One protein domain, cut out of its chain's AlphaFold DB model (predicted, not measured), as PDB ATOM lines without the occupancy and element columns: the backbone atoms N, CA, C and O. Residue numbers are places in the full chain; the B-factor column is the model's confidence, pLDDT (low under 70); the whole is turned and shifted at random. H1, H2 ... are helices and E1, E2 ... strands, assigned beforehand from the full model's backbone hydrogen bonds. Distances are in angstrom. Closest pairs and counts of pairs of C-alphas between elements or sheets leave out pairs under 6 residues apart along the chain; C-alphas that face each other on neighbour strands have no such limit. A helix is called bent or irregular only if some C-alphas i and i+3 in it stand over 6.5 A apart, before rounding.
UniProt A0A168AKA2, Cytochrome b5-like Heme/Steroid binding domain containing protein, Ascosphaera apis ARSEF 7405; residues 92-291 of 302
ATOM      1  N   TRP A  92     259.293 288.620-182.209       60.66
ATOM      2  CA  TRP A  92     258.062 288.712-181.419       60.66
ATOM      3  C   TRP A  92     257.134 287.497-181.569       60.66
ATOM      4  O   TRP A  92     256.645 286.984-180.567       60.66
ATOM      5  N   ALA A  93     256.944 286.967-182.784       62.59
ATOM      6  CA  ALA A  93     256.112 285.775-182.998       62.59
ATOM      7  C   ALA A  93     256.689 284.543-182.276       62.59
ATOM      8  O   ALA A  93     255.965 283.789-181.626       62.59
ATOM      9  N   LYS A  94     258.020 284.387-182.311       66.00
ATOM     10  CA  LYS A  94     258.712 283.309-181.594       66.00
ATOM     11  C   LYS A  94     258.759 283.532-180.085       66.00
ATOM     12  O   LYS A  94     258.725 282.555-179.345       66.00
ATOM     13  N   PHE A  95     258.792 284.780-179.620       69.81
ATOM     14  CA  PHE A  95     258.716 285.109-178.197       69.81
ATOM     15  C   PHE A  95     257.362 284.716-177.594       69.81
ATOM     16  O   PHE A  95     257.330 284.086-176.537       69.81
ATOM     17  N   HIS A  96     256.252 285.002-178.283       67.38
ATOM     18  CA  HIS A  96     254.930 284.540-177.853       67.38
ATOM     19  C   HIS A  96     254.853 283.008-177.830       67.38
ATOM     20  O   HIS A  96     254.494 282.437-176.800       67.38
ATOM     21  N   ALA A  97     255.299 282.336-178.893       70.56
ATOM     22  CA  ALA A  97     255.348 280.873-178.935       70.56
ATOM     23  C   ALA A  97     256.212 280.274-177.802       70.56
ATOM     24  O   ALA A  97     255.803 279.328-177.132       70.56
ATOM     25  N   MET A  98     257.375 280.866-177.524       73.25
ATOM     26  CA  MET A  98     258.266 280.461-176.433       73.25
ATOM     27  C   MET A  98     257.616 280.672-175.057       73.25
ATOM     28  O   MET A  98     257.698 279.806-174.189       73.25
ATOM     29  N   ARG A  99     256.907 281.788-174.857       76.00
ATOM     30  CA  ARG A  99     256.147 282.059-173.629       76.00
ATOM     31  C   ARG A  99     255.063 281.004-173.380       76.00
ATOM     32  O   ARG A  99     254.826 280.663-172.221       76.00
ATOM     33  N   HIS A 100     254.419 280.501-174.433       73.12
ATOM     34  CA  HIS A 100     253.458 279.398-174.340       73.12
ATOM     35  C   HIS A 100     254.135 278.060-174.056       73.12
ATOM     36  O   HIS A 100     253.664 277.320-173.196       73.12
ATOM     37  N   TYR A 101     255.283 277.791-174.683       74.12
ATOM     38  CA  TYR A 101     256.072 276.591-174.407       74.12
ATOM     39  C   TYR A 101     256.407 276.446-172.912       74.12
ATOM     40  O   TYR A 101     256.243 275.370-172.345       74.12
ATOM     41  N   PHE A 102     256.774 277.545-172.241       80.25
ATOM     42  CA  PHE A 102     257.051 277.536-170.800       80.25
ATOM     43  C   PHE A 102     255.807 277.447-169.902       80.25
ATOM     44  O   PHE A 102     255.916 277.008-168.762       80.25
ATOM     45  N   ARG A 103     254.632 277.877-170.379       80.81
ATOM     46  CA  ARG A 103     253.373 277.835-169.611       80.81
ATOM     47  C   ARG A 103     252.651 276.488-169.695       80.81
ATOM     48  O   ARG A 103     251.767 276.240-168.882       80.81
ATOM     49  N   GLY A 104     253.041 275.628-170.635       83.69
ATOM     50  CA  GLY A 104     252.382 274.350-170.884       83.69
ATOM     51  C   GLY A 104     251.085 274.487-171.698       83.69
ATOM     52  O   GLY A 104     250.658 275.601-172.016       83.69
ATOM     53  N   PRO A 105     250.472 273.353-172.086       88.62
ATOM     54  CA  PRO A 105     249.272 273.347-172.911       88.62
ATOM     55  C   PRO A 105     248.049 273.839-172.129       88.62
ATOM     56  O   PRO A 105     247.807 273.406-171.003       88.62
ATOM     57  N   ILE A 106     247.249 274.706-172.749       91.75
ATOM     58  CA  ILE A 106     245.970 275.161-172.190       91.75
ATOM     59  C   ILE A 106     244.848 274.190-172.569       91.75
ATOM     60  O   ILE A 106     244.813 273.665-173.680       91.75
ATOM     61  N   ASN A 107     243.909 273.965-171.658       94.62
ATOM     62  CA  ASN A 107     242.672 273.253-171.955       94.62
ATOM     63  C   ASN A 107     241.529 274.232-171.730       94.62
ATOM     64  O   ASN A 107     241.359 274.701-170.606       94.62
ATOM     65  N   LEU A 108     240.801 274.568-172.791       94.75
ATOM     66  CA  LEU A 108     239.689 275.512-172.728       94.75
ATOM     67  C   LEU A 108     238.395 274.806-173.102       94.75
ATOM     68  O   LEU A 108     238.376 273.991-174.024       94.75
ATOM     69  N   THR A 109     237.312 275.135-172.415       94.38
ATOM     70  CA  THR A 109     235.971 274.767-172.873       94.38
ATOM     71  C   THR A 109     235.523 275.681-174.025       94.38
ATOM     72  O   THR A 109     236.105 276.757-174.200       94.38
ATOM     73  N   PRO A 110     234.514 275.308-174.834       92.62
ATOM     74  CA  PRO A 110     233.973 276.181-175.878       92.62
ATOM     75  C   PRO A 110     233.590 277.584-175.377       92.62
ATOM     76  O   PRO A 110     233.931 278.577-176.021       92.62
ATOM     77  N   SER A 111     232.957 277.690-174.206       93.00
ATOM     78  CA  SER A 111     232.597 278.979-173.597       93.00
ATOM     79  C   SER A 111     233.818 279.802-173.180       93.00
ATOM     80  O   SER A 111     233.836 281.017-173.373       93.00
ATOM     81  N   GLN A 112     234.869 279.161-172.667       94.94
ATOM     82  CA  GLN A 112     236.132 279.833-172.356       94.94
ATOM     83  C   GLN A 112     236.870 280.265-173.624       94.94
ATOM     84  O   GLN A 112     237.429 281.359-173.669       94.94
ATOM     85  N   LEU A 113     236.861 279.428-174.664       95.56
ATOM     86  CA  LEU A 113     237.469 279.733-175.955       95.56
ATOM     87  C   LEU A 113     236.811 280.961-176.605       95.56
ATOM     88  O   LEU A 113     237.523 281.784-177.175       95.56
ATOM     89  N   ALA A 114     235.496 281.135-176.442       94.81
ATOM     90  CA  ALA A 114     234.734 282.268-176.978       94.81
ATOM     91  C   ALA A 114     235.229 283.643-176.508       94.81
ATOM     92  O   ALA A 114     235.038 284.634-177.216       94.81
ATOM     93  N   LEU A 115     235.911 283.710-175.360       95.81
ATOM     94  CA  LEU A 115     236.521 284.939-174.843       95.81
ATOM     95  C   LEU A 115     237.726 285.401-175.683       95.81
ATOM     96  O   LEU A 115     238.054 286.583-175.699       95.81
ATOM     97  N   TYR A 116     238.368 284.489-176.416       95.81
ATOM     98  CA  TYR A 116     239.572 284.733-177.220       95.81
ATOM     99  C   TYR A 116     239.242 285.011-178.696       95.81
ATOM    100  O   TYR A 116     239.921 284.544-179.612       95.81
ATOM    101  N   ASN A 117     238.175 285.768-178.943       94.88
ATOM    102  CA  ASN A 117     237.699 286.134-180.282       94.88
ATOM    103  C   ASN A 117     238.397 287.387-180.867       94.88
ATOM    104  O   ASN A 117     238.129 287.776-182.003       94.88
ATOM    105  N   GLY A 118     239.279 288.032-180.096       93.44
ATOM    106  CA  GLY A 118     240.003 289.242-180.488       93.44
ATOM    107  C   GLY A 118     239.263 290.565-180.278       93.44
ATOM    108  O   GLY A 118     239.785 291.598-180.692       93.44
ATOM    109  N   THR A 119     238.082 290.578-179.647       93.50
ATOM    110  CA  THR A 119     237.407 291.837-179.274       93.50
ATOM    111  C   THR A 119     238.114 292.563-178.136       93.50
ATOM    112  O   THR A 119     238.056 293.787-178.075       93.50
ATOM    113  N   ASP A 120     238.774 291.820-177.244       93.56
ATOM    114  CA  ASP A 120     239.617 292.373-176.185       93.56
ATOM    115  C   ASP A 120     241.082 292.436-176.662       93.56
ATOM    116  O   ASP A 120     241.698 291.383-176.853       93.56
ATOM    117  N   PRO A 121     241.674 293.635-176.835       89.44
ATOM    118  CA  PRO A 121     243.069 293.784-177.258       89.44
ATOM    119  C   PRO A 121     244.097 293.235-176.261       89.44
ATOM    120  O   PRO A 121     245.264 293.069-176.619       89.44
ATOM    121  N   SER A 122     243.706 293.003-175.003       90.62
ATOM    122  CA  SER A 122     244.582 292.443-173.971       90.62
ATOM    123  C   SER A 122     244.707 290.919-174.049       90.62
ATOM    124  O   SER A 122     245.648 290.348-173.487       90.62
ATOM    125  N   LEU A 123     243.793 290.260-174.766       92.56
ATOM    126  CA  LEU A 123     243.762 288.815-174.937       92.56
ATOM    127  C   LEU A 123     244.315 288.402-176.311       92.56
ATOM    128  O   LEU A 123     244.129 289.107-177.304       92.56
ATOM    129  N   PRO A 124     244.992 287.242-176.397       93.56
ATOM    130  CA  PRO A 124     245.351 286.659-177.681       93.56
ATOM    131  C   PRO A 124     244.101 286.192-178.439       93.56
ATOM    132  O   PRO A 124     243.046 285.941-177.857       93.56
ATOM    133  N   ILE A 125     244.236 286.041-179.753       95.81
ATOM    134  CA  ILE A 125     243.176 285.529-180.621       95.81
ATOM    135  C   ILE A 125     243.400 284.038-180.814       95.81
ATOM    136  O   ILE A 125     244.421 283.629-181.377       95.81
ATOM    137  N   TYR A 126     242.442 283.230-180.377       96.44
ATOM    138  CA  TYR A 126     242.490 281.781-180.519       96.44
ATOM    139  C   TYR A 126     241.474 281.284-181.532       96.44
ATOM    140  O   TYR A 126     240.435 281.889-181.769       96.44
ATOM    141  N   LEU A 127     241.796 280.151-182.134       96.19
ATOM    142  CA  LEU A 127     240.944 279.415-183.052       96.19
ATOM    143  C   LEU A 127     241.140 277.932-182.768       96.19
ATOM    144  O   LEU A 127     242.277 277.496-182.570       96.19
ATOM    145  N   ALA A 128     240.066 277.151-182.794       96.44
ATOM    146  CA  ALA A 128     240.166 275.705-182.693       96.44
ATOM    147  C   ALA A 128     239.858 275.016-184.025       96.44
ATOM    148  O   ALA A 128     238.923 275.380-184.737       96.44
ATOM    149  N   VAL A 129     240.663 274.002-184.342       96.06
ATOM    150  CA  VAL A 129     240.451 273.101-185.478       96.06
ATOM    151  C   VAL A 129     240.715 271.678-185.013       96.06
ATOM    152  O   VAL A 129     241.804 271.380-184.510       96.06
ATOM    153  N   ASN A 130     239.737 270.794-185.205       94.62
ATOM    154  CA  ASN A 130     239.818 269.379-184.836       94.62
ATOM    155  C   ASN A 130     240.262 269.179-183.368       94.62
ATOM    156  O   ASN A 130     241.241 268.485-183.077       94.62
ATOM    157  N   GLY A 131     239.608 269.892-182.451       94.19
ATOM    158  CA  GLY A 131     239.853 269.883-181.008       94.19
ATOM    159  C   GLY A 131     241.174 270.513-180.559       94.19
ATOM    160  O   GLY A 131     241.487 270.486-179.370       94.19
ATOM    161  N   THR A 132     241.976 271.067-181.470       95.88
ATOM    162  CA  THR A 132     243.275 271.683-181.156       95.88
ATOM    163  C   THR A 132     243.188 273.194-181.266       95.88
ATOM    164  O   THR A 132     242.711 273.711-182.273       95.88
ATOM    165  N   ILE A 133     243.683 273.895-180.249       96.50
ATOM    166  CA  ILE A 133     243.674 275.355-180.176       96.50
ATOM    167  C   ILE A 133     244.987 275.893-180.743       96.50
ATOM    168  O   ILE A 133     246.079 275.492-180.317       96.50
ATOM    169  N   PHE A 134     244.868 276.835-181.671       95.56
ATOM    170  CA  PHE A 134     245.965 277.563-182.291       95.56
ATOM    171  C   PHE A 134     245.906 279.041-181.908       95.56
ATOM    172  O   PHE A 134     244.836 279.654-181.923       95.56
ATOM    173  N   ASP A 135     247.067 279.616-181.603       94.69
ATOM    174  CA  ASP A 135     247.218 281.062-181.476       94.69
ATOM    175  C   ASP A 135     247.343 281.686-182.864       94.69
ATOM    176  O   ASP A 135     248.291 281.420-183.610       94.69
ATOM    177  N   VAL A 136     246.354 282.508-183.210       95.00
ATOM    178  CA  VAL A 136     246.269 283.226-184.481       95.00
ATOM    179  C   VAL A 136     246.414 284.738-184.306       95.00
ATOM    180  O   VAL A 136     246.131 285.495-185.235       95.00
ATOM    181  N   THR A 137     246.930 285.199-183.161       93.00
ATOM    182  CA  THR A 137     247.131 286.624-182.835       93.00
ATOM    183  C   THR A 137     248.014 287.329-183.863       93.00
ATOM    184  O   THR A 137     247.708 288.435-184.303       93.00
ATOM    185  N   SER A 138     249.067 286.671-184.360       90.69
ATOM    186  CA  SER A 138     249.907 287.207-185.447       90.69
ATOM    187  C   SER A 138     249.143 287.430-186.761       90.69
ATOM    188  O   SER A 138     249.611 288.138-187.653       90.69
ATOM    189  N   GLY A 139     247.986 286.782-186.907       91.62
ATOM    190  CA  GLY A 139     247.044 286.903-188.013       91.62
ATOM    191  C   GLY A 139     245.857 287.815-187.706       91.62
ATOM    192  O   GLY A 139     244.841 287.685-188.382       91.62
ATOM    193  N   ALA A 140     245.954 288.740-186.742       92.25
ATOM    194  CA  ALA A 140     244.857 289.635-186.347       92.25
ATOM    195  C   ALA A 140     244.191 290.383-187.517       92.25
ATOM    196  O   ALA A 140     242.994 290.629-187.486       92.25
ATOM    197  N   ARG A 141     244.914 290.661-188.607       93.44
ATOM    198  CA  ARG A 141     244.332 291.236-189.838       93.44
ATOM    199  C   ARG A 141     243.259 290.364-190.515       93.44
ATOM    200  O   ARG A 141     242.507 290.866-191.337       93.44
ATOM    201  N   PHE A 142     243.245 289.060-190.236       93.56
ATOM    202  CA  PHE A 142     242.316 288.083-190.806       93.56
ATOM    203  C   PHE A 142     241.255 287.629-189.801       93.56
ATOM    204  O   PHE A 142     240.118 287.404-190.203       93.56
ATOM    205  N   TYR A 143     241.623 287.511-188.521       95.19
ATOM    206  CA  TYR A 143     240.764 286.955-187.463       95.19
ATOM    207  C   TYR A 143     240.281 287.989-186.437       95.19
ATOM    208  O   TYR A 143     239.386 287.703-185.647       95.19
ATOM    209  N   GLY A 144     240.867 289.185-186.425       94.06
ATOM    210  CA  GLY A 144     240.455 290.264-185.533       94.06
ATOM    211  C   GLY A 144     239.075 290.826-185.894       94.06
ATOM    212  O   GLY A 144     238.546 290.526-186.966       94.06
ATOM    213  N   PRO A 145     238.481 291.648-185.016       94.06
ATOM    214  CA  PRO A 145     237.147 292.205-185.219       94.06
ATOM    215  C   PRO A 145     237.007 292.914-186.570       94.06
ATOM    216  O   PRO A 145     237.841 293.739-186.941       94.06
ATOM    217  N   GLY A 146     235.951 292.581-187.315       91.56
ATOM    218  CA  GLY A 146     235.672 293.150-188.640       91.56
ATOM    219  C   GLY A 146     236.475 292.548-189.801       91.56
ATOM    220  O   GLY A 146     236.236 292.911-190.951       91.56
ATOM    221  N   ALA A 147     237.397 291.617-189.542       92.62
ATOM    222  CA  ALA A 147     238.116 290.904-190.593       92.62
ATOM    223  C   ALA A 147     237.290 289.747-191.188       92.62
ATOM    224  O   ALA A 147     236.365 289.225-190.564       92.62
ATOM    225  N   ALA A 148     237.655 289.306-192.396       89.62
ATOM    226  CA  ALA A 148     236.890 288.313-193.158       89.62
ATOM    227  C   ALA A 148     236.709 286.962-192.439       89.62
ATOM    228  O   ALA A 148     235.669 286.325-192.583       89.62
ATOM    229  N   TYR A 149     237.696 286.537-191.643       91.38
ATOM    230  CA  TYR A 149     237.669 285.270-190.906       91.38
ATOM    231  C   TYR A 149     237.410 285.459-189.407       91.38
ATOM    232  O   TYR A 149     237.628 284.535-188.624       91.38
ATOM    233  N   HIS A 150     236.919 286.631-188.988       94.44
ATOM    234  CA  HIS A 150     236.654 286.938-187.580       94.44
ATOM    235  C   HIS A 150     235.711 285.935-186.911       94.44
ATOM    236  O   HIS A 150     235.918 285.557-185.765       94.44
ATOM    237  N   TYR A 151     234.709 285.435-187.637       93.44
ATOM    238  CA  TYR A 151     233.757 284.471-187.089       93.44
ATOM    239  C   TYR A 151     234.395 283.143-186.665       93.44
ATOM    240  O   TYR A 151     233.831 282.448-185.826       93.44
ATOM    241  N   ALA A 152     235.564 282.793-187.206       94.12
ATOM    242  CA  ALA A 152     236.298 281.613-186.769       94.12
ATOM    243  C   ALA A 152     237.015 281.854-185.422       94.12
ATOM    244  O   ALA A 152     237.254 280.909-184.673       94.12
ATOM    245  N   ALA A 153     237.326 283.105-185.073       95.88
ATOM    246  CA  ALA A 153     237.997 283.431-183.821       95.88
ATOM    247  C   ALA A 153     237.124 283.090-182.599       95.88
ATOM    248  O   ALA A 153     235.909 283.307-182.586       95.88
ATOM    249  N   GLY A 154     237.764 282.552-181.565       95.31
ATOM    250  CA  GLY A 154     237.142 282.134-180.315       95.31
ATOM    251  C   GLY A 154     236.217 280.920-180.434       95.31
ATOM    252  O   GLY A 154     235.460 280.647-179.513       95.31
ATOM    253  N   CYS A 155     236.225 280.173-181.538       93.50
ATOM    254  CA  CYS A 155     235.360 279.001-181.675       93.50
ATOM    255  C   CYS A 155     236.052 277.838-182.387       93.50
ATOM    256  O   CYS A 155     237.093 278.001-183.029       93.50
ATOM    257  N   GLU A 156     235.465 276.650-182.262       94.12
ATOM    258  CA  GLU A 156     235.843 275.489-183.061       94.12
ATOM    259  C   GLU A 156     234.965 275.420-184.314       94.12
ATOM    260  O   GLU A 156     233.893 274.824-184.318       94.12
ATOM    261  N   ALA A 157     235.410 276.063-185.392       92.62
ATOM    262  CA  ALA A 157     234.618 276.250-186.609       92.62
ATOM    263  C   ALA A 157     234.837 275.139-187.658       92.62
ATOM    264  O   ALA A 157     234.943 275.425-188.854       92.62
ATOM    265  N   ASN A 158     234.946 273.869-187.233       94.75
ATOM    266  CA  ASN A 158     235.273 272.744-188.128       94.75
ATOM    267  C   ASN A 158     234.321 272.669-189.326       94.75
ATOM    268  O   ASN A 158     234.765 272.450-190.454       94.75
ATOM    269  N   ARG A 159     233.022 272.875-189.081       94.88
ATOM    270  CA  ARG A 159     231.994 272.851-190.120       94.88
ATOM    271  C   ARG A 159     232.207 273.971-191.141       94.88
ATOM    272  O   ARG A 159     232.318 273.676-192.330       94.88
ATOM    273  N   ALA A 160     232.364 275.215-190.686       94.62
ATOM    274  CA  ALA A 160     232.612 276.372-191.548       94.62
ATOM    275  C   ALA A 160     233.873 276.243-192.412       94.62
ATOM    276  O   ALA A 160     233.871 276.693-193.555       94.62
ATOM    277  N   PHE A 161     234.943 275.609-191.921       94.88
ATOM    278  CA  PHE A 161     236.144 275.382-192.735       94.88
ATOM    279  C   PHE A 161     235.883 274.493-193.955       94.88
ATOM    280  O   PHE A 161     236.574 274.614-194.967       94.88
ATOM    281  N   ILE A 162     234.898 273.600-193.875       95.81
ATOM    282  CA  ILE A 162     234.549 272.698-194.973       95.81
ATOM    283  C   ILE A 162     233.465 273.318-195.857       95.81
ATOM    284  O   ILE A 162     233.568 273.249-197.078       95.81
ATOM    285  N   THR A 163     232.443 273.936-195.261       94.75
ATOM    286  CA  THR A 163     231.310 274.524-195.996       94.75
ATOM    287  C   THR A 163     231.609 275.909-196.572       94.75
ATOM    288  O   THR A 163     230.914 276.358-197.480       94.75
ATOM    289  N   GLY A 164     232.623 276.603-196.050       93.38
ATOM    290  CA  GLY A 164     232.936 277.998-196.373       93.38
ATOM    291  C   GLY A 164     231.995 279.020-195.720       93.38
ATOM    292  O   GLY A 164     232.142 280.217-195.962       93.38
ATOM    293  N   CYS A 165     231.043 278.577-194.895       93.31
ATOM    294  CA  CYS A 165     230.005 279.412-194.288       93.31
ATOM    295  C   CYS A 165     230.375 279.825-192.864       93.31
ATOM    296  O   CYS A 165     229.866 279.294-191.881       93.31
ATOM    297  N   PHE A 166     231.302 280.774-192.742       91.19
ATOM    298  CA  PHE A 166     231.846 281.182-191.443       91.19
ATOM    299  C   PHE A 166     230.846 281.891-190.522       91.19
ATOM    300  O   PHE A 166     231.081 281.922-189.320       91.19
ATOM    301  N   GLN A 167     229.750 282.445-191.042       90.25
ATOM    302  CA  GLN A 167     228.744 283.127-190.225       90.25
ATOM    303  C   GLN A 167     227.780 282.140-189.561       90.25
ATOM    304  O   GLN A 167     227.491 282.275-188.373       90.25
ATOM    305  N   GLU A 168     227.318 281.141-190.311       90.12
ATOM    306  CA  GLU A 168     226.289 280.194-189.883       90.12
ATOM    307  C   GLU A 168     226.875 278.921-189.256       90.12
ATOM    308  O   GLU A 168     226.368 278.441-188.245       90.12
ATOM    309  N   ASP A 169     227.969 278.386-189.807       91.62
ATOM    310  CA  ASP A 169     228.505 277.062-189.455       91.62
ATOM    311  C   ASP A 169     229.634 277.129-188.402       91.62
ATOM    312  O   ASP A 169     230.655 276.439-188.493       91.62
ATOM    313  N   ARG A 170     229.458 277.953-187.365       91.38
ATOM    314  CA  ARG A 170     230.434 278.159-186.270       91.38
ATOM    315  C   ARG A 170     230.405 277.041-185.217       91.38
ATOM    316  O   ARG A 170     230.376 277.312-184.021       91.38
ATOM    317  N   THR A 171     230.371 275.788-185.661       89.56
ATOM    318  CA  THR A 171     230.227 274.601-184.805       89.56
ATOM    319  C   THR A 171     231.263 273.525-185.149       89.56
ATOM    320  O   THR A 171     231.666 273.398-186.317       89.56
ATOM    321  N   PRO A 172     231.678 272.708-184.160       91.25
ATOM    322  CA  PRO A 172     232.479 271.519-184.414       91.25
ATOM    323  C   PRO A 172     231.693 270.389-185.108       91.25
ATOM    324  O   PRO A 172     232.322 269.446-185.592       91.25
ATOM    325  N   ASP A 173     230.353 270.457-185.180       91.75
ATOM    326  CA  ASP A 173     229.498 269.389-185.717       91.75
ATOM    327  C   ASP A 173     229.617 269.216-187.245       91.75
ATOM    328  O   ASP A 173     229.213 270.058-188.052       91.75
ATOM    329  N   LEU A 174     230.126 268.052-187.651       93.00
ATOM    330  CA  LEU A 174     230.324 267.678-189.051       93.00
ATOM    331  C   LEU A 174     229.141 266.916-189.667       93.00
ATOM    332  O   LEU A 174     229.192 266.592-190.855       93.00
ATOM    333  N   ARG A 175     228.089 266.593-188.904       92.94
ATOM    334  CA  ARG A 175     226.931 265.850-189.426       92.94
ATOM    335  C   ARG A 175     226.260 266.635-190.557       92.94
ATOM    336  O   ARG A 175     226.011 267.833-190.440       92.94
ATOM    337  N   GLY A 176     225.958 265.970-191.666       93.06
ATOM    338  CA  GLY A 176     225.330 266.586-192.837       93.06
ATOM    339  C   GLY A 176     226.304 267.302-193.779       93.06
ATOM    340  O   GLY A 176     225.929 267.576-194.919       93.06
ATOM    341  N   VAL A 177     227.561 267.546-193.380       95.44
ATOM    342  CA  VAL A 177     228.584 268.136-194.271       95.44
ATOM    343  C   VAL A 177     228.930 267.184-195.413       95.44
ATOM    344  O   VAL A 177     229.265 267.617-196.510       95.44
ATOM    345  N   GLU A 178     228.782 265.876-195.209       95.25
ATOM    346  CA  GLU A 178     228.991 264.869-196.246       95.25
ATOM    347  C   GLU A 178     228.111 265.080-197.485       95.25
ATOM    348  O   GLU A 178     228.511 264.696-198.584       95.25
ATOM    349  N   LEU A 179     226.959 265.750-197.348       94.38
ATOM    350  CA  LEU A 179     226.099 266.100-198.479       94.38
ATOM    351  C   LEU A 179     226.796 267.030-199.484       94.38
ATOM    352  O   LEU A 179     226.442 266.998-200.661       94.38
ATOM    353  N   LEU A 180     227.804 267.800-199.056       95.19
ATOM    354  CA  LEU A 180     228.611 268.660-199.928       95.19
ATOM    355  C   LEU A 180     229.299 267.855-201.042       95.19
ATOM    356  O   LEU A 180     229.394 268.309-202.178       95.19
ATOM    357  N   TYR A 181     229.736 266.634-200.724       94.62
ATOM    358  CA  TYR A 181     230.451 265.747-201.644       94.62
ATOM    359  C   TYR A 181     229.536 264.747-202.360       94.62
ATOM    360  O   TYR A 181     230.018 263.937-203.153       94.62
ATOM    361  N   ILE A 182     228.231 264.764-202.070       94.56
ATOM    362  CA  ILE A 182     227.252 263.873-202.696       94.56
ATOM    363  C   ILE A 182     226.511 264.641-203.794       94.56
ATOM    364  O   ILE A 182     225.847 265.645-203.489       94.56
ATOM    365  N   PRO A 183     226.568 264.159-205.050       92.56
ATOM    366  CA  PRO A 183     225.906 264.818-206.161       92.56
ATOM    367  C   PRO A 183     224.404 264.993-205.948       92.56
ATOM    368  O   PRO A 183     223.732 264.131-205.375       92.56
ATOM    369  N   ILE A 184     223.874 266.116-206.424       91.88
ATOM    370  CA  ILE A 184     222.435 266.358-206.485       91.88
ATOM    371  C   ILE A 184     221.845 265.457-207.574       91.88
ATOM    372  O   ILE A 184     222.356 265.398-208.691       91.88
ATOM    373  N   GLU A 185     220.769 264.752-207.228       88.50
ATOM    374  CA  GLU A 185     219.997 263.927-208.157       88.50
ATOM    375  C   GLU A 185     219.036 264.828-208.949       88.50
ATOM    376  O   GLU A 185     217.874 264.977-208.587       88.50
ATOM    377  N   ASP A 186     219.540 265.479-209.994       86.44
ATOM    378  CA  ASP A 186     218.804 266.456-210.811       86.44
ATOM    379  C   ASP A 186     218.303 265.889-212.149       86.44
ATOM    380  O   ASP A 186     217.480 266.500-212.827       86.44
ATOM    381  N   CYS A 187     218.744 264.682-212.513       76.94
ATOM    382  CA  CYS A 187     218.376 264.022-213.767       76.94
ATOM    383  C   CYS A 187     216.856 263.844-213.962       76.94
ATOM    384  O   CYS A 187     216.394 263.714-215.097       76.94
ATOM    385  N   GLU A 188     216.065 263.803-212.885       69.19
ATOM    386  CA  GLU A 188     214.601 263.729-212.967       69.19
ATOM    387  C   GLU A 188     213.995 265.025-213.524       69.19
ATOM    388  O   GLU A 188     213.120 264.961-214.388       69.19
ATOM    389  N   GLU A 189     214.536 266.174-213.117       68.62
ATOM    390  CA  GLU A 189     214.047 267.517-213.437       68.62
ATOM    391  C   GLU A 189     214.531 268.014-214.809       68.62
ATOM    392  O   GLU A 189     213.779 268.660-215.537       68.62
ATOM    393  N   THR A 190     215.745 267.647-215.231       61.41
ATOM    394  CA  THR A 190     216.361 268.123-216.488       61.41
ATOM    395  C   THR A 190     215.719 267.583-217.776       61.41
ATOM    396  O   THR A 190     216.222 267.839-218.870       61.41
ATOM    397  N   GLY A 191     214.631 266.811-217.689       58.25
ATOM    398  CA  GLY A 191     214.040 266.139-218.847       58.25
ATOM    399  C   GLY A 191     214.961 265.061-219.441       58.25
ATOM    400  O   GLY A 191     216.060 264.798-218.961       58.25
ATOM    401  N   TYR A 192     214.482 264.349-220.456       53.16
ATOM    402  CA  TYR A 192     215.159 263.190-221.065       53.16
ATOM    403  C   TYR A 192     216.379 263.564-221.941       53.16
ATOM    404  O   TYR A 192     217.038 262.692-222.491       53.16
ATOM    405  N   SER A 193     216.676 264.859-222.094       55.94
ATOM    406  CA  SER A 193     217.651 265.383-223.061       55.94
ATOM    407  C   SER A 193     219.074 265.553-222.523       55.94
ATOM    408  O   SER A 193     219.970 265.894-223.291       55.94
ATOM    409  N   ALA A 194     219.304 265.364-221.220       62.84
ATOM    410  CA  ALA A 194     220.647 265.413-220.645       62.84
ATOM    411  C   ALA A 194     221.352 264.059-220.828       62.84
ATOM    412  O   ALA A 194     220.881 263.025-220.344       62.84
ATOM    413  N   ALA A 195     222.481 264.070-221.535       61.62
ATOM    414  CA  ALA A 195     223.243 262.872-221.860       61.62
ATOM    415  C   ALA A 195     223.665 262.108-220.578       61.62
ATOM    416  O   ALA A 195     224.104 262.708-219.595       61.62
ATOM    417  N   GLY A 196     223.414 260.794-220.539       64.31
ATOM    418  CA  GLY A 196     223.639 259.925-219.372       64.31
ATOM    419  C   GLY A 196     222.548 259.930-218.280       64.31
ATOM    420  O   GLY A 196     222.545 259.047-217.412       64.31
ATOM    421  N   CYS A 197     221.586 260.859-218.297       76.00
ATOM    422  CA  CYS A 197     220.470 260.862-217.336       76.00
ATOM    423  C   CYS A 197     219.370 259.834-217.661       76.00
ATOM    424  O   CYS A 197     218.605 259.465-216.772       76.00
ATOM    425  N   GLU A 198     219.295 259.332-218.894       73.50
ATOM    426  CA  GLU A 198     218.356 258.269-219.278       73.50
ATOM    427  C   GLU A 198     218.664 256.943-218.565       73.50
ATOM    428  O   GLU A 198     217.797 256.384-217.893       73.50
ATOM    429  N   GLU A 199     219.924 256.500-218.610       74.44
ATOM    430  CA  GLU A 199     220.384 255.327-217.859       74.44
ATOM    431  C   GLU A 199     220.087 255.492-216.362       74.44
ATOM    432  O   GLU A 199     219.617 254.567-215.712       74.44
ATOM    433  N   GLU A 200     220.274 256.700-215.819       77.12
ATOM    434  CA  GLU A 200     219.991 256.998-214.412       77.12
ATOM    435  C   GLU A 200     218.518 256.789-214.038       77.12
ATOM    436  O   GLU A 200     218.212 256.297-212.952       77.12
ATOM    437  N   LYS A 201     217.589 257.156-214.923       76.19
ATOM    438  CA  LYS A 201     216.151 256.964-214.697       76.19
ATOM    439  C   LYS A 201     215.782 255.485-214.702       76.19
ATOM    440  O   LYS A 201     214.987 255.074-213.860       76.19
ATOM    441  N   LEU A 202     216.403 254.698-215.582       83.00
ATOM    442  CA  LEU A 202     216.141 253.264-215.727       83.00
ATOM    443  C   LEU A 202     216.783 252.406-214.616       83.00
ATOM    444  O   LEU A 202     216.389 251.258-214.418       83.00
ATOM    445  N   MET A 203     217.743 252.957-213.865       81.94
ATOM    446  CA  MET A 203     218.440 252.246-212.786       81.94
ATOM    447  C   MET A 203     217.491 251.828-211.640       81.94
ATOM    448  O   MET A 203     216.774 252.680-211.094       81.94
ATOM    449  N   PRO A 204     217.523 250.555-211.187       92.44
ATOM    450  CA  PRO A 204     216.703 250.072-210.077       92.44
ATOM    451  C   PRO A 204     216.949 250.827-208.761       92.44
ATOM    452  O   PRO A 204     218.083 251.151-208.403       92.44
ATOM    453  N   ALA A 205     215.896 251.027-207.960       89.38
ATOM    454  CA  ALA A 205     215.986 251.744-206.681       89.38
ATOM    455  C   ALA A 205     216.984 251.109-205.687       89.38
ATOM    456  O   ALA A 205     217.676 251.819-204.954       89.38
ATOM    457  N   ALA A 206     217.101 249.777-205.686       92.44
ATOM    458  CA  ALA A 206     218.062 249.057-204.849       92.44
ATOM    459  C   ALA A 206     219.519 249.377-205.225       92.44
ATOM    460  O   ALA A 206     220.373 249.540-204.350       92.44
ATOM    461  N   GLU A 207     219.801 249.525-206.520       92.12
ATOM    462  CA  GLU A 207     221.128 249.882-207.011       92.12
ATOM    463  C   GLU A 207     221.463 251.343-206.693       92.12
ATOM    464  O   GLU A 207     222.541 251.627-206.167       92.12
ATOM    465  N   LYS A 208     220.500 252.257-206.882       89.50
ATOM    466  CA  LYS A 208     220.621 253.665-206.459       89.50
ATOM    467  C   LYS A 208     220.925 253.784-204.966       89.50
ATOM    468  O   LYS A 208     221.787 254.571-204.570       89.50
ATOM    469  N   LYS A 209     220.273 252.969-204.129       93.25
ATOM    470  CA  LYS A 209     220.545 252.907-202.686       93.25
ATOM    471  C   LYS A 209     221.975 252.440-202.401       93.25
ATOM    472  O   LYS A 209     222.690 253.108-201.658       93.25
ATOM    473  N   LYS A 210     222.422 251.348-203.032       95.75
ATOM    474  CA  LYS A 210     223.789 250.820-202.873       95.75
ATOM    475  C   LYS A 210     224.849 251.845-203.287       95.75
ATOM    476  O   LYS A 210     225.843 252.023-202.581       95.75
ATOM    477  N   ARG A 211     224.629 252.555-204.398       93.06
ATOM    478  CA  ARG A 211     225.497 253.654-204.837       93.06
ATOM    479  C   ARG A 211     225.538 254.770-203.802       93.06
ATOM    480  O   ARG A 211     226.628 255.172-203.412       93.06
ATOM    481  N   ARG A 212     224.378 255.235-203.329       92.38
ATOM    482  CA  ARG A 212     224.284 256.310-202.332       92.38
ATOM    483  C   ARG A 212     225.038 255.962-201.053       92.38
ATOM    484  O   ARG A 212     225.750 256.803-200.520       92.38
ATOM    485  N   GLU A 213     224.932 254.727-200.576       95.31
ATOM    486  CA  GLU A 213     225.695 254.264-199.414       95.31
ATOM    487  C   GLU A 213     227.211 254.285-199.672       95.31
ATOM    488  O   GLU A 213     227.984 254.680-198.797       95.31
ATOM    489  N   ALA A 214     227.655 253.900-200.872       96.38
ATOM    490  CA  ALA A 214     229.064 253.961-201.256       96.38
ATOM    491  C   ALA A 214     229.574 255.408-201.396       96.38
ATOM    492  O   ALA A 214     230.664 255.723-200.912       96.38
ATOM    493  N   GLU A 215     228.794 256.293-202.018       95.88
ATOM    494  CA  GLU A 215     229.076 257.730-202.127       95.88
ATOM    495  C   GLU A 215     229.136 258.373-200.740       95.88
ATOM    496  O   GLU A 215     230.089 259.087-200.450       95.88
ATOM    497  N   LEU A 216     228.213 258.031-199.839       95.56
ATOM    498  CA  LEU A 216     228.204 258.506-198.455       95.56
ATOM    499  C   LEU A 216     229.470 258.098-197.692       95.56
ATOM    500  O   LEU A 216     230.056 258.908-196.976       95.56
ATOM    501  N   ARG A 217     229.931 256.850-197.853       96.19
ATOM    502  CA  ARG A 217     231.193 256.386-197.243       96.19
ATOM    503  C   ARG A 217     232.388 257.180-197.765       96.19
ATOM    504  O   ARG A 217     233.229 257.594-196.971       96.19
ATOM    505  N   LYS A 218     232.453 257.425-199.077       97.06
ATOM    506  CA  LYS A 218     233.510 258.247-199.689       97.06
ATOM    507  C   LYS A 218     233.435 259.699-199.211       97.06
ATOM    508  O   LYS A 218     234.457 260.256-198.827       97.06
ATOM    509  N   ALA A 219     232.237 260.276-199.160       96.88
ATOM    510  CA  ALA A 219     231.985 261.635-198.698       96.88
ATOM    511  C   ALA A 219     232.472 261.847-197.260       96.88
ATOM    512  O   ALA A 219     233.201 262.800-197.007       96.88
ATOM    513  N   LYS A 220     232.185 260.917-196.341       96.19
ATOM    514  CA  LYS A 220     232.710 260.971-194.964       96.19
ATOM    515  C   LYS A 220     234.239 261.003-194.918       96.19
ATOM    516  O   LYS A 220     234.813 261.751-194.134       96.19
ATOM    517  N   VAL A 221     234.907 260.230-195.776       97.12
ATOM    518  CA  VAL A 221     236.374 260.258-195.885       97.12
ATOM    519  C   VAL A 221     236.861 261.603-196.435       97.12
ATOM    520  O   VAL A 221     237.860 262.123-195.946       97.12
ATOM    521  N   TYR A 222     236.172 262.185-197.419       96.31
ATOM    522  CA  TYR A 222     236.526 263.504-197.953       96.31
ATOM    523  C   TYR A 222     236.362 264.621-196.921       96.31
ATOM    524  O   TYR A 222     237.280 265.425-196.787       96.31
ATOM    525  N   VAL A 223     235.275 264.620-196.142       96.62
ATOM    526  CA  VAL A 223     235.062 265.553-195.017       96.62
ATOM    527  C   VAL A 223     236.244 265.492-194.047       96.62
ATOM    528  O   VAL A 223     236.844 266.516-193.734       96.62
ATOM    529  N   GLN A 224     236.633 264.286-193.624       95.94
ATOM    530  CA  GLN A 224     237.748 264.113-192.689       95.94
ATOM    531  C   GLN A 224     239.084 264.574-193.280       95.94
ATOM    532  O   GLN A 224     239.849 265.264-192.613       95.94
ATOM    533  N   LYS A 225     239.350 264.269-194.554       97.62
ATOM    534  CA  LYS A 225     240.555 264.748-195.249       97.62
ATOM    535  C   LYS A 225     240.586 266.268-195.393       97.62
ATOM    536  O   LYS A 225     241.658 266.856-195.279       97.62
ATOM    537  N   ALA A 226     239.443 266.901-195.653       96.88
ATOM    538  CA  ALA A 226     239.342 268.353-195.741       96.88
ATOM    539  C   ALA A 226     239.661 269.002-194.388       96.88
ATOM    540  O   ALA A 226     240.499 269.903-194.324       96.88
ATOM    541  N   LEU A 227     239.076 268.485-193.302       96.62
ATOM    542  CA  LEU A 227     239.371 268.951-191.946       96.62
ATOM    543  C   LEU A 227     240.844 268.740-191.572       96.62
ATOM    544  O   LEU A 227     241.484 269.642-191.035       96.62
ATOM    545  N   GLU A 228     241.411 267.577-191.900       97.19
ATOM    546  CA  GLU A 228     242.832 267.293-191.683       97.19
ATOM    547  C   GLU A 228     243.730 268.256-192.476       97.19
ATOM    548  O   GLU A 228     244.764 268.698-191.976       97.19
ATOM    549  N   GLY A 229     243.330 268.619-193.698       97.62
ATOM    550  CA  GLY A 229     244.011 269.619-194.515       97.62
ATOM    551  C   GLY A 229     244.099 270.974-193.813       97.62
ATOM    552  O   GLY A 229     245.186 271.551-193.732       97.62
ATOM    553  N   TRP A 230     242.990 271.441-193.237       96.06
ATOM    554  CA  TRP A 230     242.952 272.673-192.446       96.06
ATOM    555  C   TRP A 230     243.776 272.577-191.168       96.06
ATOM    556  O   TRP A 230     244.588 273.458-190.896       96.06
ATOM    557  N   TYR A 231     243.648 271.483-190.417       96.31
ATOM    558  CA  TYR A 231     244.483 271.242-189.241       96.31
ATOM    559  C   TYR A 231     245.976 271.309-189.596       96.31
ATOM    560  O   TYR A 231     246.751 272.005-188.942       96.31
ATOM    561  N   ARG A 232     246.380 270.642-190.683       96.88
ATOM    562  CA  ARG A 232     247.764 270.623-191.165       96.88
ATOM    563  C   ARG A 232     248.239 272.001-191.610       96.88
ATOM    564  O   ARG A 232     249.415 272.307-191.427       96.88
ATOM    565  N   PHE A 233     247.361 272.813-192.196       95.31
ATOM    566  CA  PHE A 233     247.676 274.193-192.555       95.31
ATOM    567  C   PHE A 233     248.078 275.009-191.324       95.31
ATOM    568  O   PHE A 233     249.120 275.658-191.366       95.31
ATOM    569  N   TYR A 234     247.306 274.944-190.234       94.69
ATOM    570  CA  TYR A 234     247.637 275.662-188.998       94.69
ATOM    571  C   TYR A 234     248.845 275.063-188.279       94.69
ATOM    572  O   TYR A 234     249.684 275.806-187.786       94.69
ATOM    573  N   ASP A 235     248.973 273.736-188.270       93.81
ATOM    574  CA  ASP A 235     250.089 273.039-187.627       93.81
ATOM    575  C   ASP A 235     251.443 273.328-188.286       93.81
ATOM    576  O   ASP A 235     252.451 273.510-187.611       93.81
ATOM    577  N   LYS A 236     251.478 273.389-189.621       92.00
ATOM    578  CA  LYS A 236     252.710 273.659-190.376       92.00
ATOM    579  C   LYS A 236     252.971 275.145-190.607       92.00
ATOM    580  O   LYS A 236     253.939 275.480-191.289       92.00
ATOM    581  N   ASN A 237     252.107 276.027-190.111       91.12
ATOM    582  CA  ASN A 237     252.278 277.459-190.300       91.12
ATOM    583  C   ASN A 237     253.444 277.983-189.448       91.12
ATOM    584  O   ASN A 237     253.645 277.553-188.320       91.12
ATOM    585  N   ASP A 238     254.203 278.942-189.972       85.56
ATOM    586  CA  ASP A 238     255.306 279.589-189.256       85.56
ATOM    587  C   ASP A 238     254.829 280.674-188.276       85.56
ATOM    588  O   ASP A 238     255.554 281.044-187.350       85.56
ATOM    589  N   LYS A 239     253.622 281.209-188.494       87.38
ATOM    590  CA  LYS A 239     253.039 282.308-187.712       87.38
ATOM    591  C   LYS A 239     252.129 281.805-186.602       87.38
ATOM    592  O   LYS A 239     252.101 282.406-185.535       87.38
ATOM    593  N   TYR A 240     251.391 280.732-186.865       90.94
ATOM    594  CA  TYR A 240     250.451 280.148-185.913       90.94
ATOM    595  C   TYR A 240     251.110 278.995-185.172       90.94
ATOM    596  O   TYR A 240     251.902 278.255-185.746       90.94
ATOM    597  N   PHE A 241     250.783 278.827-183.897       90.25
ATOM    598  CA  PHE A 241     251.342 277.746-183.095       90.25
ATOM    599  C   PHE A 241     250.278 277.125-182.198       90.25
ATOM    600  O   PHE A 241     249.309 277.768-181.796       90.25
ATOM    601  N   LYS A 242     250.462 275.839-181.898       93.12
ATOM    602  CA  LYS A 242     249.582 275.076-181.014       93.12
ATOM    603  C   LYS A 242     249.731 275.573-179.585       93.12
ATOM    604  O   LYS A 242     250.841 275.595-179.055       93.12
ATOM    605  N   VAL A 243     248.612 275.910-178.955       93.12
ATOM    606  CA  VAL A 243     248.584 276.330-177.547       93.12
ATOM    607  C   VAL A 243     247.902 275.321-176.647       93.12
ATOM    608  O   VAL A 243     248.215 275.271-175.460       93.12
ATOM    609  N   GLY A 244     246.990 274.504-177.174       94.00
ATOM    610  CA  GLY A 244     246.130 273.720-176.303       94.00
ATOM    611  C   GLY A 244     245.115 272.834-177.001       94.00
ATOM    612  O   GLY A 244     245.199 272.594-178.206       94.00
ATOM    613  N   LYS A 245     244.142 272.360-176.224       95.25
ATOM    614  CA  LYS A 245     243.013 271.562-176.704       95.25
ATOM    615  C   LYS A 245     241.687 272.108-176.198       95.25
ATOM    616  O   LYS A 245     241.613 272.665-175.103       95.25
ATOM    617  N   VAL A 246     240.651 271.910-177.000       94.19
ATOM    618  CA  VAL A 246     239.274 272.140-176.574       94.19
ATOM    619  C   VAL A 246     238.825 270.923-175.781       94.19
ATOM    620  O   VAL A 246     238.945 269.788-176.250       94.19
ATOM    621  N   ILE A 247     238.356 271.153-174.562       92.81
ATOM    622  CA  ILE A 247     237.752 270.120-173.722       92.81
ATOM    623  C   ILE A 247     236.232 270.296-173.711       92.81
ATOM    624  O   ILE A 247     235.756 271.427-173.791       92.81
ATOM    625  N   PRO A 248     235.452 269.208-173.612       87.69
ATOM    626  CA  PRO A 248     234.007 269.318-173.460       87.69
ATOM    627  C   PRO A 248     233.638 270.148-172.230       87.69
ATOM    628  O   PRO A 248     234.347 270.124-171.221       87.69
ATOM    629  N   GLU A 249     232.509 270.851-172.302       87.50
ATOM    630  CA  GLU A 249     231.965 271.540-171.133       87.50
ATOM    631  C   GLU A 249     231.679 270.542-169.992       87.50
ATOM    632  O   GLU A 249     231.192 269.433-170.251       87.50
ATOM    633  N   PRO A 250     231.947 270.912-168.725       82.38
ATOM    634  CA  PRO A 250     231.775 270.025-167.573       82.38
ATOM    635  C   PRO A 250     230.309 269.654-167.303       82.38
ATOM    636  O   PRO A 250     230.039 268.638-166.669       82.38
ATOM    637  N   ASP A 251     229.361 270.450-167.795       78.19
ATOM    638  CA  ASP A 251     227.916 270.200-167.728       78.19
ATOM    639  C   ASP A 251     227.394 269.322-168.887       78.19
ATOM    640  O   ASP A 251     226.189 269.067-168.999       78.19
ATOM    641  N   GLY A 252     228.292 268.871-169.771       68.06
ATOM    642  CA  GLY A 252     227.965 268.096-170.963       68.06
ATOM    643  C   GLY A 252     227.292 268.906-172.075       68.06
ATOM    644  O   GLY A 252     226.834 268.306-173.047       68.06
ATOM    645  N   ALA A 253     227.225 270.240-171.989       65.12
ATOM    646  CA  ALA A 253     226.588 271.074-173.012       65.12
ATOM    647  C   ALA A 253     227.207 270.884-174.406       65.12
ATOM    648  O   ALA A 253     226.477 270.829-175.392       65.12
ATOM    649  N   GLY A 254     228.524 270.662-174.490       58.00
ATOM    650  CA  GLY A 254     229.199 270.357-175.759       58.00
ATOM    651  C   GLY A 254     228.784 269.020-176.399       58.00
ATOM    652  O   GLY A 254     228.845 268.888-177.616       58.00
ATOM    653  N   LEU A 255     228.313 268.033-175.621       52.69
ATOM    654  CA  LEU A 255     227.720 266.810-176.184       52.69
ATOM    655  C   LEU A 255     226.296 267.052-176.705       52.69
ATOM    656  O   LEU A 255     225.920 266.482-177.732       52.69
ATOM    657  N   LYS A 256     225.533 267.940-176.055       55.72
ATOM    658  CA  LYS A 256     224.152 268.274-176.444       55.72
ATOM    659  C   LYS A 256     224.056 268.907-177.834       55.72
ATOM    660  O   LYS A 256     223.048 268.711-178.509       55.72
ATOM    661  N   GLU A 257     225.104 269.584-178.316       60.94
ATOM    662  CA  GLU A 257     225.158 270.092-179.701       60.94
ATOM    663  C   GLU A 257     224.948 268.976-180.742       60.94
ATOM    664  O   GLU A 257     224.344 269.199-181.791       60.94
ATOM    665  N   THR A 258     225.357 267.743-180.426       67.31
ATOM    666  CA  THR A 258     225.193 266.579-181.312       67.31
ATOM    667  C   THR A 258     223.884 265.807-181.112       67.31
ATOM    668  O   THR A 258     223.595 264.892-181.884       67.31
ATOM    669  N   GLU A 259     223.060 266.173-180.127       69.44
ATOM    670  CA  GLU A 259     221.779 265.508-179.829       69.44
ATOM    671  C   GLU A 259     220.599 266.107-180.618       69.44
ATOM    672  O   GLU A 259     219.553 265.474-180.762       69.44
ATOM    673  N   GLY A 260     220.772 267.308-181.180       80.00
ATOM    674  CA  GLY A 260     219.770 267.980-182.006       80.00
ATOM    675  C   GLY A 260     219.607 267.395-183.421       80.00
ATOM    676  O   GLY A 260     220.377 266.513-183.835       80.00
ATOM    677  N   PRO A 261     218.626 267.907-184.197       88.00
ATOM    678  CA  PRO A 261     218.460 267.543-185.602       88.00
ATOM    679  C   PRO A 261     219.749 267.813-186.385       88.00
ATOM    680  O   PRO A 261     220.487 268.749-186.082       88.00
ATOM    681  N   VAL A 262     220.019 266.986-187.397       89.19
ATOM    682  CA  VAL A 262     221.224 267.133-188.226       89.19
ATOM    683  C   VAL A 262     221.215 268.510-188.904       89.19
ATOM    684  O   VAL A 262     220.250 268.810-189.615       89.19
ATOM    685  N   PRO A 263     222.266 269.337-188.733       89.69
ATOM    686  CA  PRO A 263     222.313 270.660-189.339       89.69
ATOM    687  C   PRO A 263     222.304 270.590-190.871       89.69
ATOM    688  O   PRO A 263     223.094 269.866-191.490       89.69
ATOM    689  N   THR A 264     221.437 271.379-191.500       92.00
ATOM    690  CA  THR A 264     221.388 271.513-192.961       92.00
ATOM    691  C   THR A 264     222.576 272.322-193.481       92.00
ATOM    692  O   THR A 264     223.175 273.110-192.752       92.00
ATOM    693  N   LEU A 265     222.937 272.133-194.750       93.50
ATOM    694  CA  LEU A 265     223.954 272.964-195.394       93.50
ATOM    695  C   LEU A 265     223.449 274.403-195.561       93.50
ATOM    696  O   LEU A 265     222.276 274.622-195.869       93.50
ATOM    697  N   CYS A 266     224.349 275.373-195.411       93.38
ATOM    698  CA  CYS A 266     224.101 276.757-195.805       93.38
ATOM    699  C   CYS A 266     223.863 276.873-197.324       93.38
ATOM    700  O   CYS A 266     224.258 276.005-198.108       93.38
ATOM    701  N   VAL A 267     223.265 277.987-197.759       93.81
ATOM    702  CA  VAL A 267     222.928 278.237-199.175       93.81
ATOM    703  C   VAL A 267     224.163 278.170-200.078       93.81
ATOM    704  O   VAL A 267     224.115 277.553-201.141       93.81
ATOM    705  N   LEU A 268     225.285 278.746-199.633       93.44
ATOM    706  CA  LEU A 268     226.544 278.718-200.375       93.44
ATOM    707  C   LEU A 268     227.027 277.276-200.586       93.44
ATOM    708  O   LEU A 268     227.206 276.862-201.730       93.44
ATOM    709  N   ALA A 269     227.156 276.487-199.517       94.31
ATOM    710  CA  ALA A 269     227.584 275.092-199.612       94.31
ATOM    711  C   ALA A 269     226.610 274.241-200.436       94.31
ATOM    712  O   ALA A 269     227.034 273.403-201.227       94.31
ATOM    713  N   GLN A 270     225.302 274.484-200.312       93.75
ATOM    714  CA  GLN A 270     224.287 273.789-201.097       93.75
ATOM    715  C   GLN A 270     224.425 274.081-202.602       93.75
ATOM    716  O   GLN A 270     224.238 273.171-203.408       93.75
ATOM    717  N   SER A 271     224.792 275.311-202.980       91.62
ATOM    718  CA  SER A 271     225.014 275.713-204.380       91.62
ATOM    719  C   SER A 271     226.293 275.138-204.999       91.62
ATOM    720  O   SER A 271     226.361 274.962-206.211       91.62
ATOM    721  N   GLN A 272     227.292 274.808-204.175       91.75
ATOM    722  CA  GLN A 272     228.576 274.250-204.616       91.75
ATOM    723  C   GLN A 272     228.523 272.740-204.881       91.75
ATOM    724  O   GLN A 272     229.504 272.152-205.340       91.75
ATOM    725  N   ARG A 273     227.397 272.089-204.575       93.69
ATOM    726  CA  ARG A 273     227.252 270.644-204.738       93.69
ATOM    727  C   ARG A 273     227.260 270.268-206.221       93.69
ATOM    728  O   ARG A 273     226.542 270.889-207.006       93.69
ATOM    729  N   PRO A 274     228.001 269.217-206.609       91.00
ATOM    730  CA  PRO A 274     228.025 268.778-207.995       91.00
ATOM    731  C   PRO A 274     226.647 268.264-208.414       91.00
ATOM    732  O   PRO A 274     225.968 267.579-207.647       91.00
ATOM    733  N   LYS A 275     226.234 268.553-209.645       91.38
ATOM    734  CA  LYS A 275     225.022 267.973-210.231       91.38
ATOM    735  C   LYS A 275     225.348 266.662-210.926       91.38
ATOM    736  O   LYS A 275     226.367 266.560-211.614       91.38
ATOM    737  N   ARG A 276     224.501 265.643-210.767       89.75
ATOM    738  CA  ARG A 276     224.754 264.337-211.390       89.75
ATOM    739  C   ARG A 276     224.677 264.428-212.913       89.75
ATOM    740  O   ARG A 276     225.502 263.804-213.578       89.75
ATOM    741  N   SER A 277     223.747 265.219-213.447       87.19
ATOM    742  CA  SER A 277     223.631 265.459-214.890       87.19
ATOM    743  C   SER A 277     224.927 266.021-215.493       87.19
ATOM    744  O   SER A 277     225.434 265.505-216.490       87.19
ATOM    745  N   GLU A 278     225.523 267.022-214.841       87.75
ATOM    746  CA  GLU A 278     226.768 267.663-215.274       87.75
ATOM    747  C   GLU A 278     227.961 266.705-215.206       87.75
ATOM    748  O   GLU A 278     228.763 266.657-216.141       87.75
ATOM    749  N   MET A 279     228.059 265.896-214.143       88.94
ATOM    750  CA  MET A 279     229.124 264.893-214.039       88.94
ATOM    751  C   MET A 279     229.041 263.861-215.164       88.94
ATOM    752  O   MET A 279     230.057 263.564-215.788       88.94
ATOM    753  N   LYS A 280     227.839 263.358-215.472       87.00
ATOM    754  CA  LYS A 280     227.658 262.394-216.563       87.00
ATOM    755  C   LYS A 280     227.983 262.990-217.927       87.00
ATOM    756  O   LYS A 280     228.669 262.347-218.717       87.00
ATOM    757  N   LYS A 281     227.575 264.238-218.176       86.62
ATOM    758  CA  LYS A 281     227.945 264.964-219.396       86.62
ATOM    759  C   LYS A 281     229.468 265.045-219.559       86.62
ATOM    760  O   LYS A 281     229.988 264.726-220.624       86.62
ATOM    761  N   TYR A 282     230.188 265.416-218.500       88.38
ATOM    762  CA  TYR A 282     231.651 265.475-218.525       88.38
ATOM    763  C   TYR A 282     232.294 264.096-218.741       88.38
ATOM    764  O   TYR A 282     233.254 263.972-219.504       88.38
ATOM    765  N   GLU A 283     231.771 263.049-218.102       89.31
ATOM    766  CA  GLU A 283     232.247 261.673-218.286       89.31
ATOM    767  C   GLU A 283     232.071 261.191-219.730       89.31
ATOM    768  O   GLU A 283     232.980 260.570-220.287       89.31
ATOM    769  N   GLU A 284     230.943 261.512-220.361       87.94
ATOM    770  CA  GLU A 284     230.674 261.171-221.755       87.94
ATOM    771  C   GLU A 284     231.572 261.945-222.726       87.94
ATOM    772  O   GLU A 284     232.168 261.344-223.625       87.94
ATOM    773  N   GLU A 285     231.748 263.252-222.512       89.00
ATOM    774  CA  GLU A 285     232.688 264.073-223.279       89.00
ATOM    775  C   GLU A 285     234.125 263.552-223.154       89.00
ATOM    776  O   GLU A 285     234.850 263.472-224.150       89.00
ATOM    777  N   ARG A 286     234.542 263.161-221.943       92.69
ATOM    778  CA  ARG A 286     235.867 262.583-221.700       92.69
ATOM    779  C   ARG A 286     236.023 261.249-222.427       92.69
ATOM    780  O   ARG A 286     237.008 261.077-223.140       92.69
ATOM    781  N   ARG A 287     235.037 260.351-222.329       91.88
ATOM    782  CA  ARG A 287     235.024 259.059-223.037       91.88
ATOM    783  C   ARG A 287     235.092 259.242-224.556       91.88
ATOM    784  O   ARG A 287     235.800 258.501-225.232       91.88
ATOM    785  N   SER A 288     234.386 260.240-225.091       91.19
ATOM    786  CA  SER A 288     234.423 260.589-226.516       91.19
ATOM    787  C   SER A 288     235.821 261.044-226.952       91.19
ATOM    788  O   SER A 288     236.382 260.491-227.900       91.19
ATOM    789  N   LYS A 289     236.437 261.969-226.202       95.06
ATOM    790  CA  LYS A 289     237.802 262.461-226.463       95.06
ATOM    791  C   LYS A 289     238.854 261.358-226.360       95.06
ATOM    792  O   LYS A 289     239.750 261.290-227.197       95.06
ATOM    793  N   GLU A 290     238.746 260.483-225.363       95.75
ATOM    794  CA  GLU A 290     239.635 259.326-225.195       95.75
ATOM    795  C   GLU A 290     239.516 258.353-226.377       95.75
ATOM    796  O   GLU A 290     240.530 257.912-226.920       95.75
ATOM    797  N   ALA A 291     238.294 258.066-226.835       95.12
ATOM    798  CA  ALA A 291     238.059 257.213-227.998       95.12
ATOM    799  C   ALA A 291     238.577 257.840-229.304       95.12
ATOM    800  O   ALA A 291     239.124 257.135-230.155       95.12
TER     801      ALA A 291
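This is residues 92 to 291 of the 302 residues of the protein "Cytochrome b5-like Heme/Steroid binding domain containing protein" of Ascosphaera apis ARSEF 7405 (UniProt A0A168AKA2). A small curled sheet with H1, H2 and H3 about it makes a head at one end, and the long helix H7 runs to it from the far end like a spine. H4 and H5 pack along one side of H7; H6 and H10 lie toward the far end, where residues 286 to 291 of H10 stick out. The printed part has 200 residues with ten named helices and four named strands, in the order H1 E1 H2 E2 E3 H3 H4 H5 H6 H7 E4 H8 H9 H10; the sheet, order E1 E4 E3 E2, is mixed, and so is the class, helices and strands. The whole is loose, radius of gyration of the C-alphas 21.3 A, and spans 64 by 41 by 27 A.

Look first for the strands E1 at residues 106 to 108, E2 at 126 to 129, E3 at 132 to 135 and E4 at 241 to 246, 14.8 A long. Find C-alpha 205 at (215.986, 251.744, -206.681); from there H7 runs 44.5 A to residue 235. H1, residues 92 to 103, begins at (258.062, 288.712, -181.419) and is 16.7 A long. Short helices are H2, 110 to 116; H3, 137 to 143, irregular with C-alphas 138 and 141 8.2 A apart; H4, 158 to 163; H5, 177 to 181; H6, 197 to 202; H8, 253 to 256; and H9, 267 to 271. H10, residues 276 to 291, runs 22.4 A to (238.059, 257.213, -227.998).

E1 and E4 are parallel, with N 106 and O 243 2.9 A apart; E4 and E3 are antiparallel, with N 133 and O 244 at 2.9 A; the hairpin E2 and E3 has N 134 and O 127 at 2.8 A. E1, H2 and E2 make a split strand-helix-strand unit, E4 and E3 between its strands, with a right-handed crossover. Helices on both faces give three layers: H7 on one, closest C-alphas Tyr 231 and Val 129 at 5.8 A, and H2 on the other, Tyr 116 and Tyr 126 at 5.3 A. H1 is on the sheet, Ala 97 and Phe 241 closest at 6.6 A between C-alphas; H3 only grazes it. Residues 223 to 230 of H7 touch H4 at a steep tilt of 61 degrees, opposite ways, closest C-alphas Ala 226 and Ile 162, 6.5 A; its residues 216 to 223 touch H5, Ala 219 and Glu 178, 5.0 A. H9 is close to but not clearly touching H4, C-alphas 163 and 269 at 5.2 A; so is H10 to H6, 197 and 277 at 6.1 A, and H8 to H2, 254 and 110 at 7.5 A. Each O i to N i+4 pair is within hydrogen-bond range in H1, H6, H7, H9 and H10; H2 has 1 of 3, H3 1 of 3, H4 1 of 2 and H5 0 of 1, beside O i to N i+3 counts of 4 of 4 in H2, 2 of 4 in H3 and 2 of 2 in H5, while H8 is too short for an i+4 pair.

The C-alphas of Phe 102 and Tyr 192, farthest apart, are 67.0 A apart. The printed part has no cut; the links H3 to H4, H4 to H5 and H5 to H6 are long. Look for pLDDT under 70 at residues 92 to 96, 188 to 196 and 252 to 259 of this model; the mean of the printed part is 88.3.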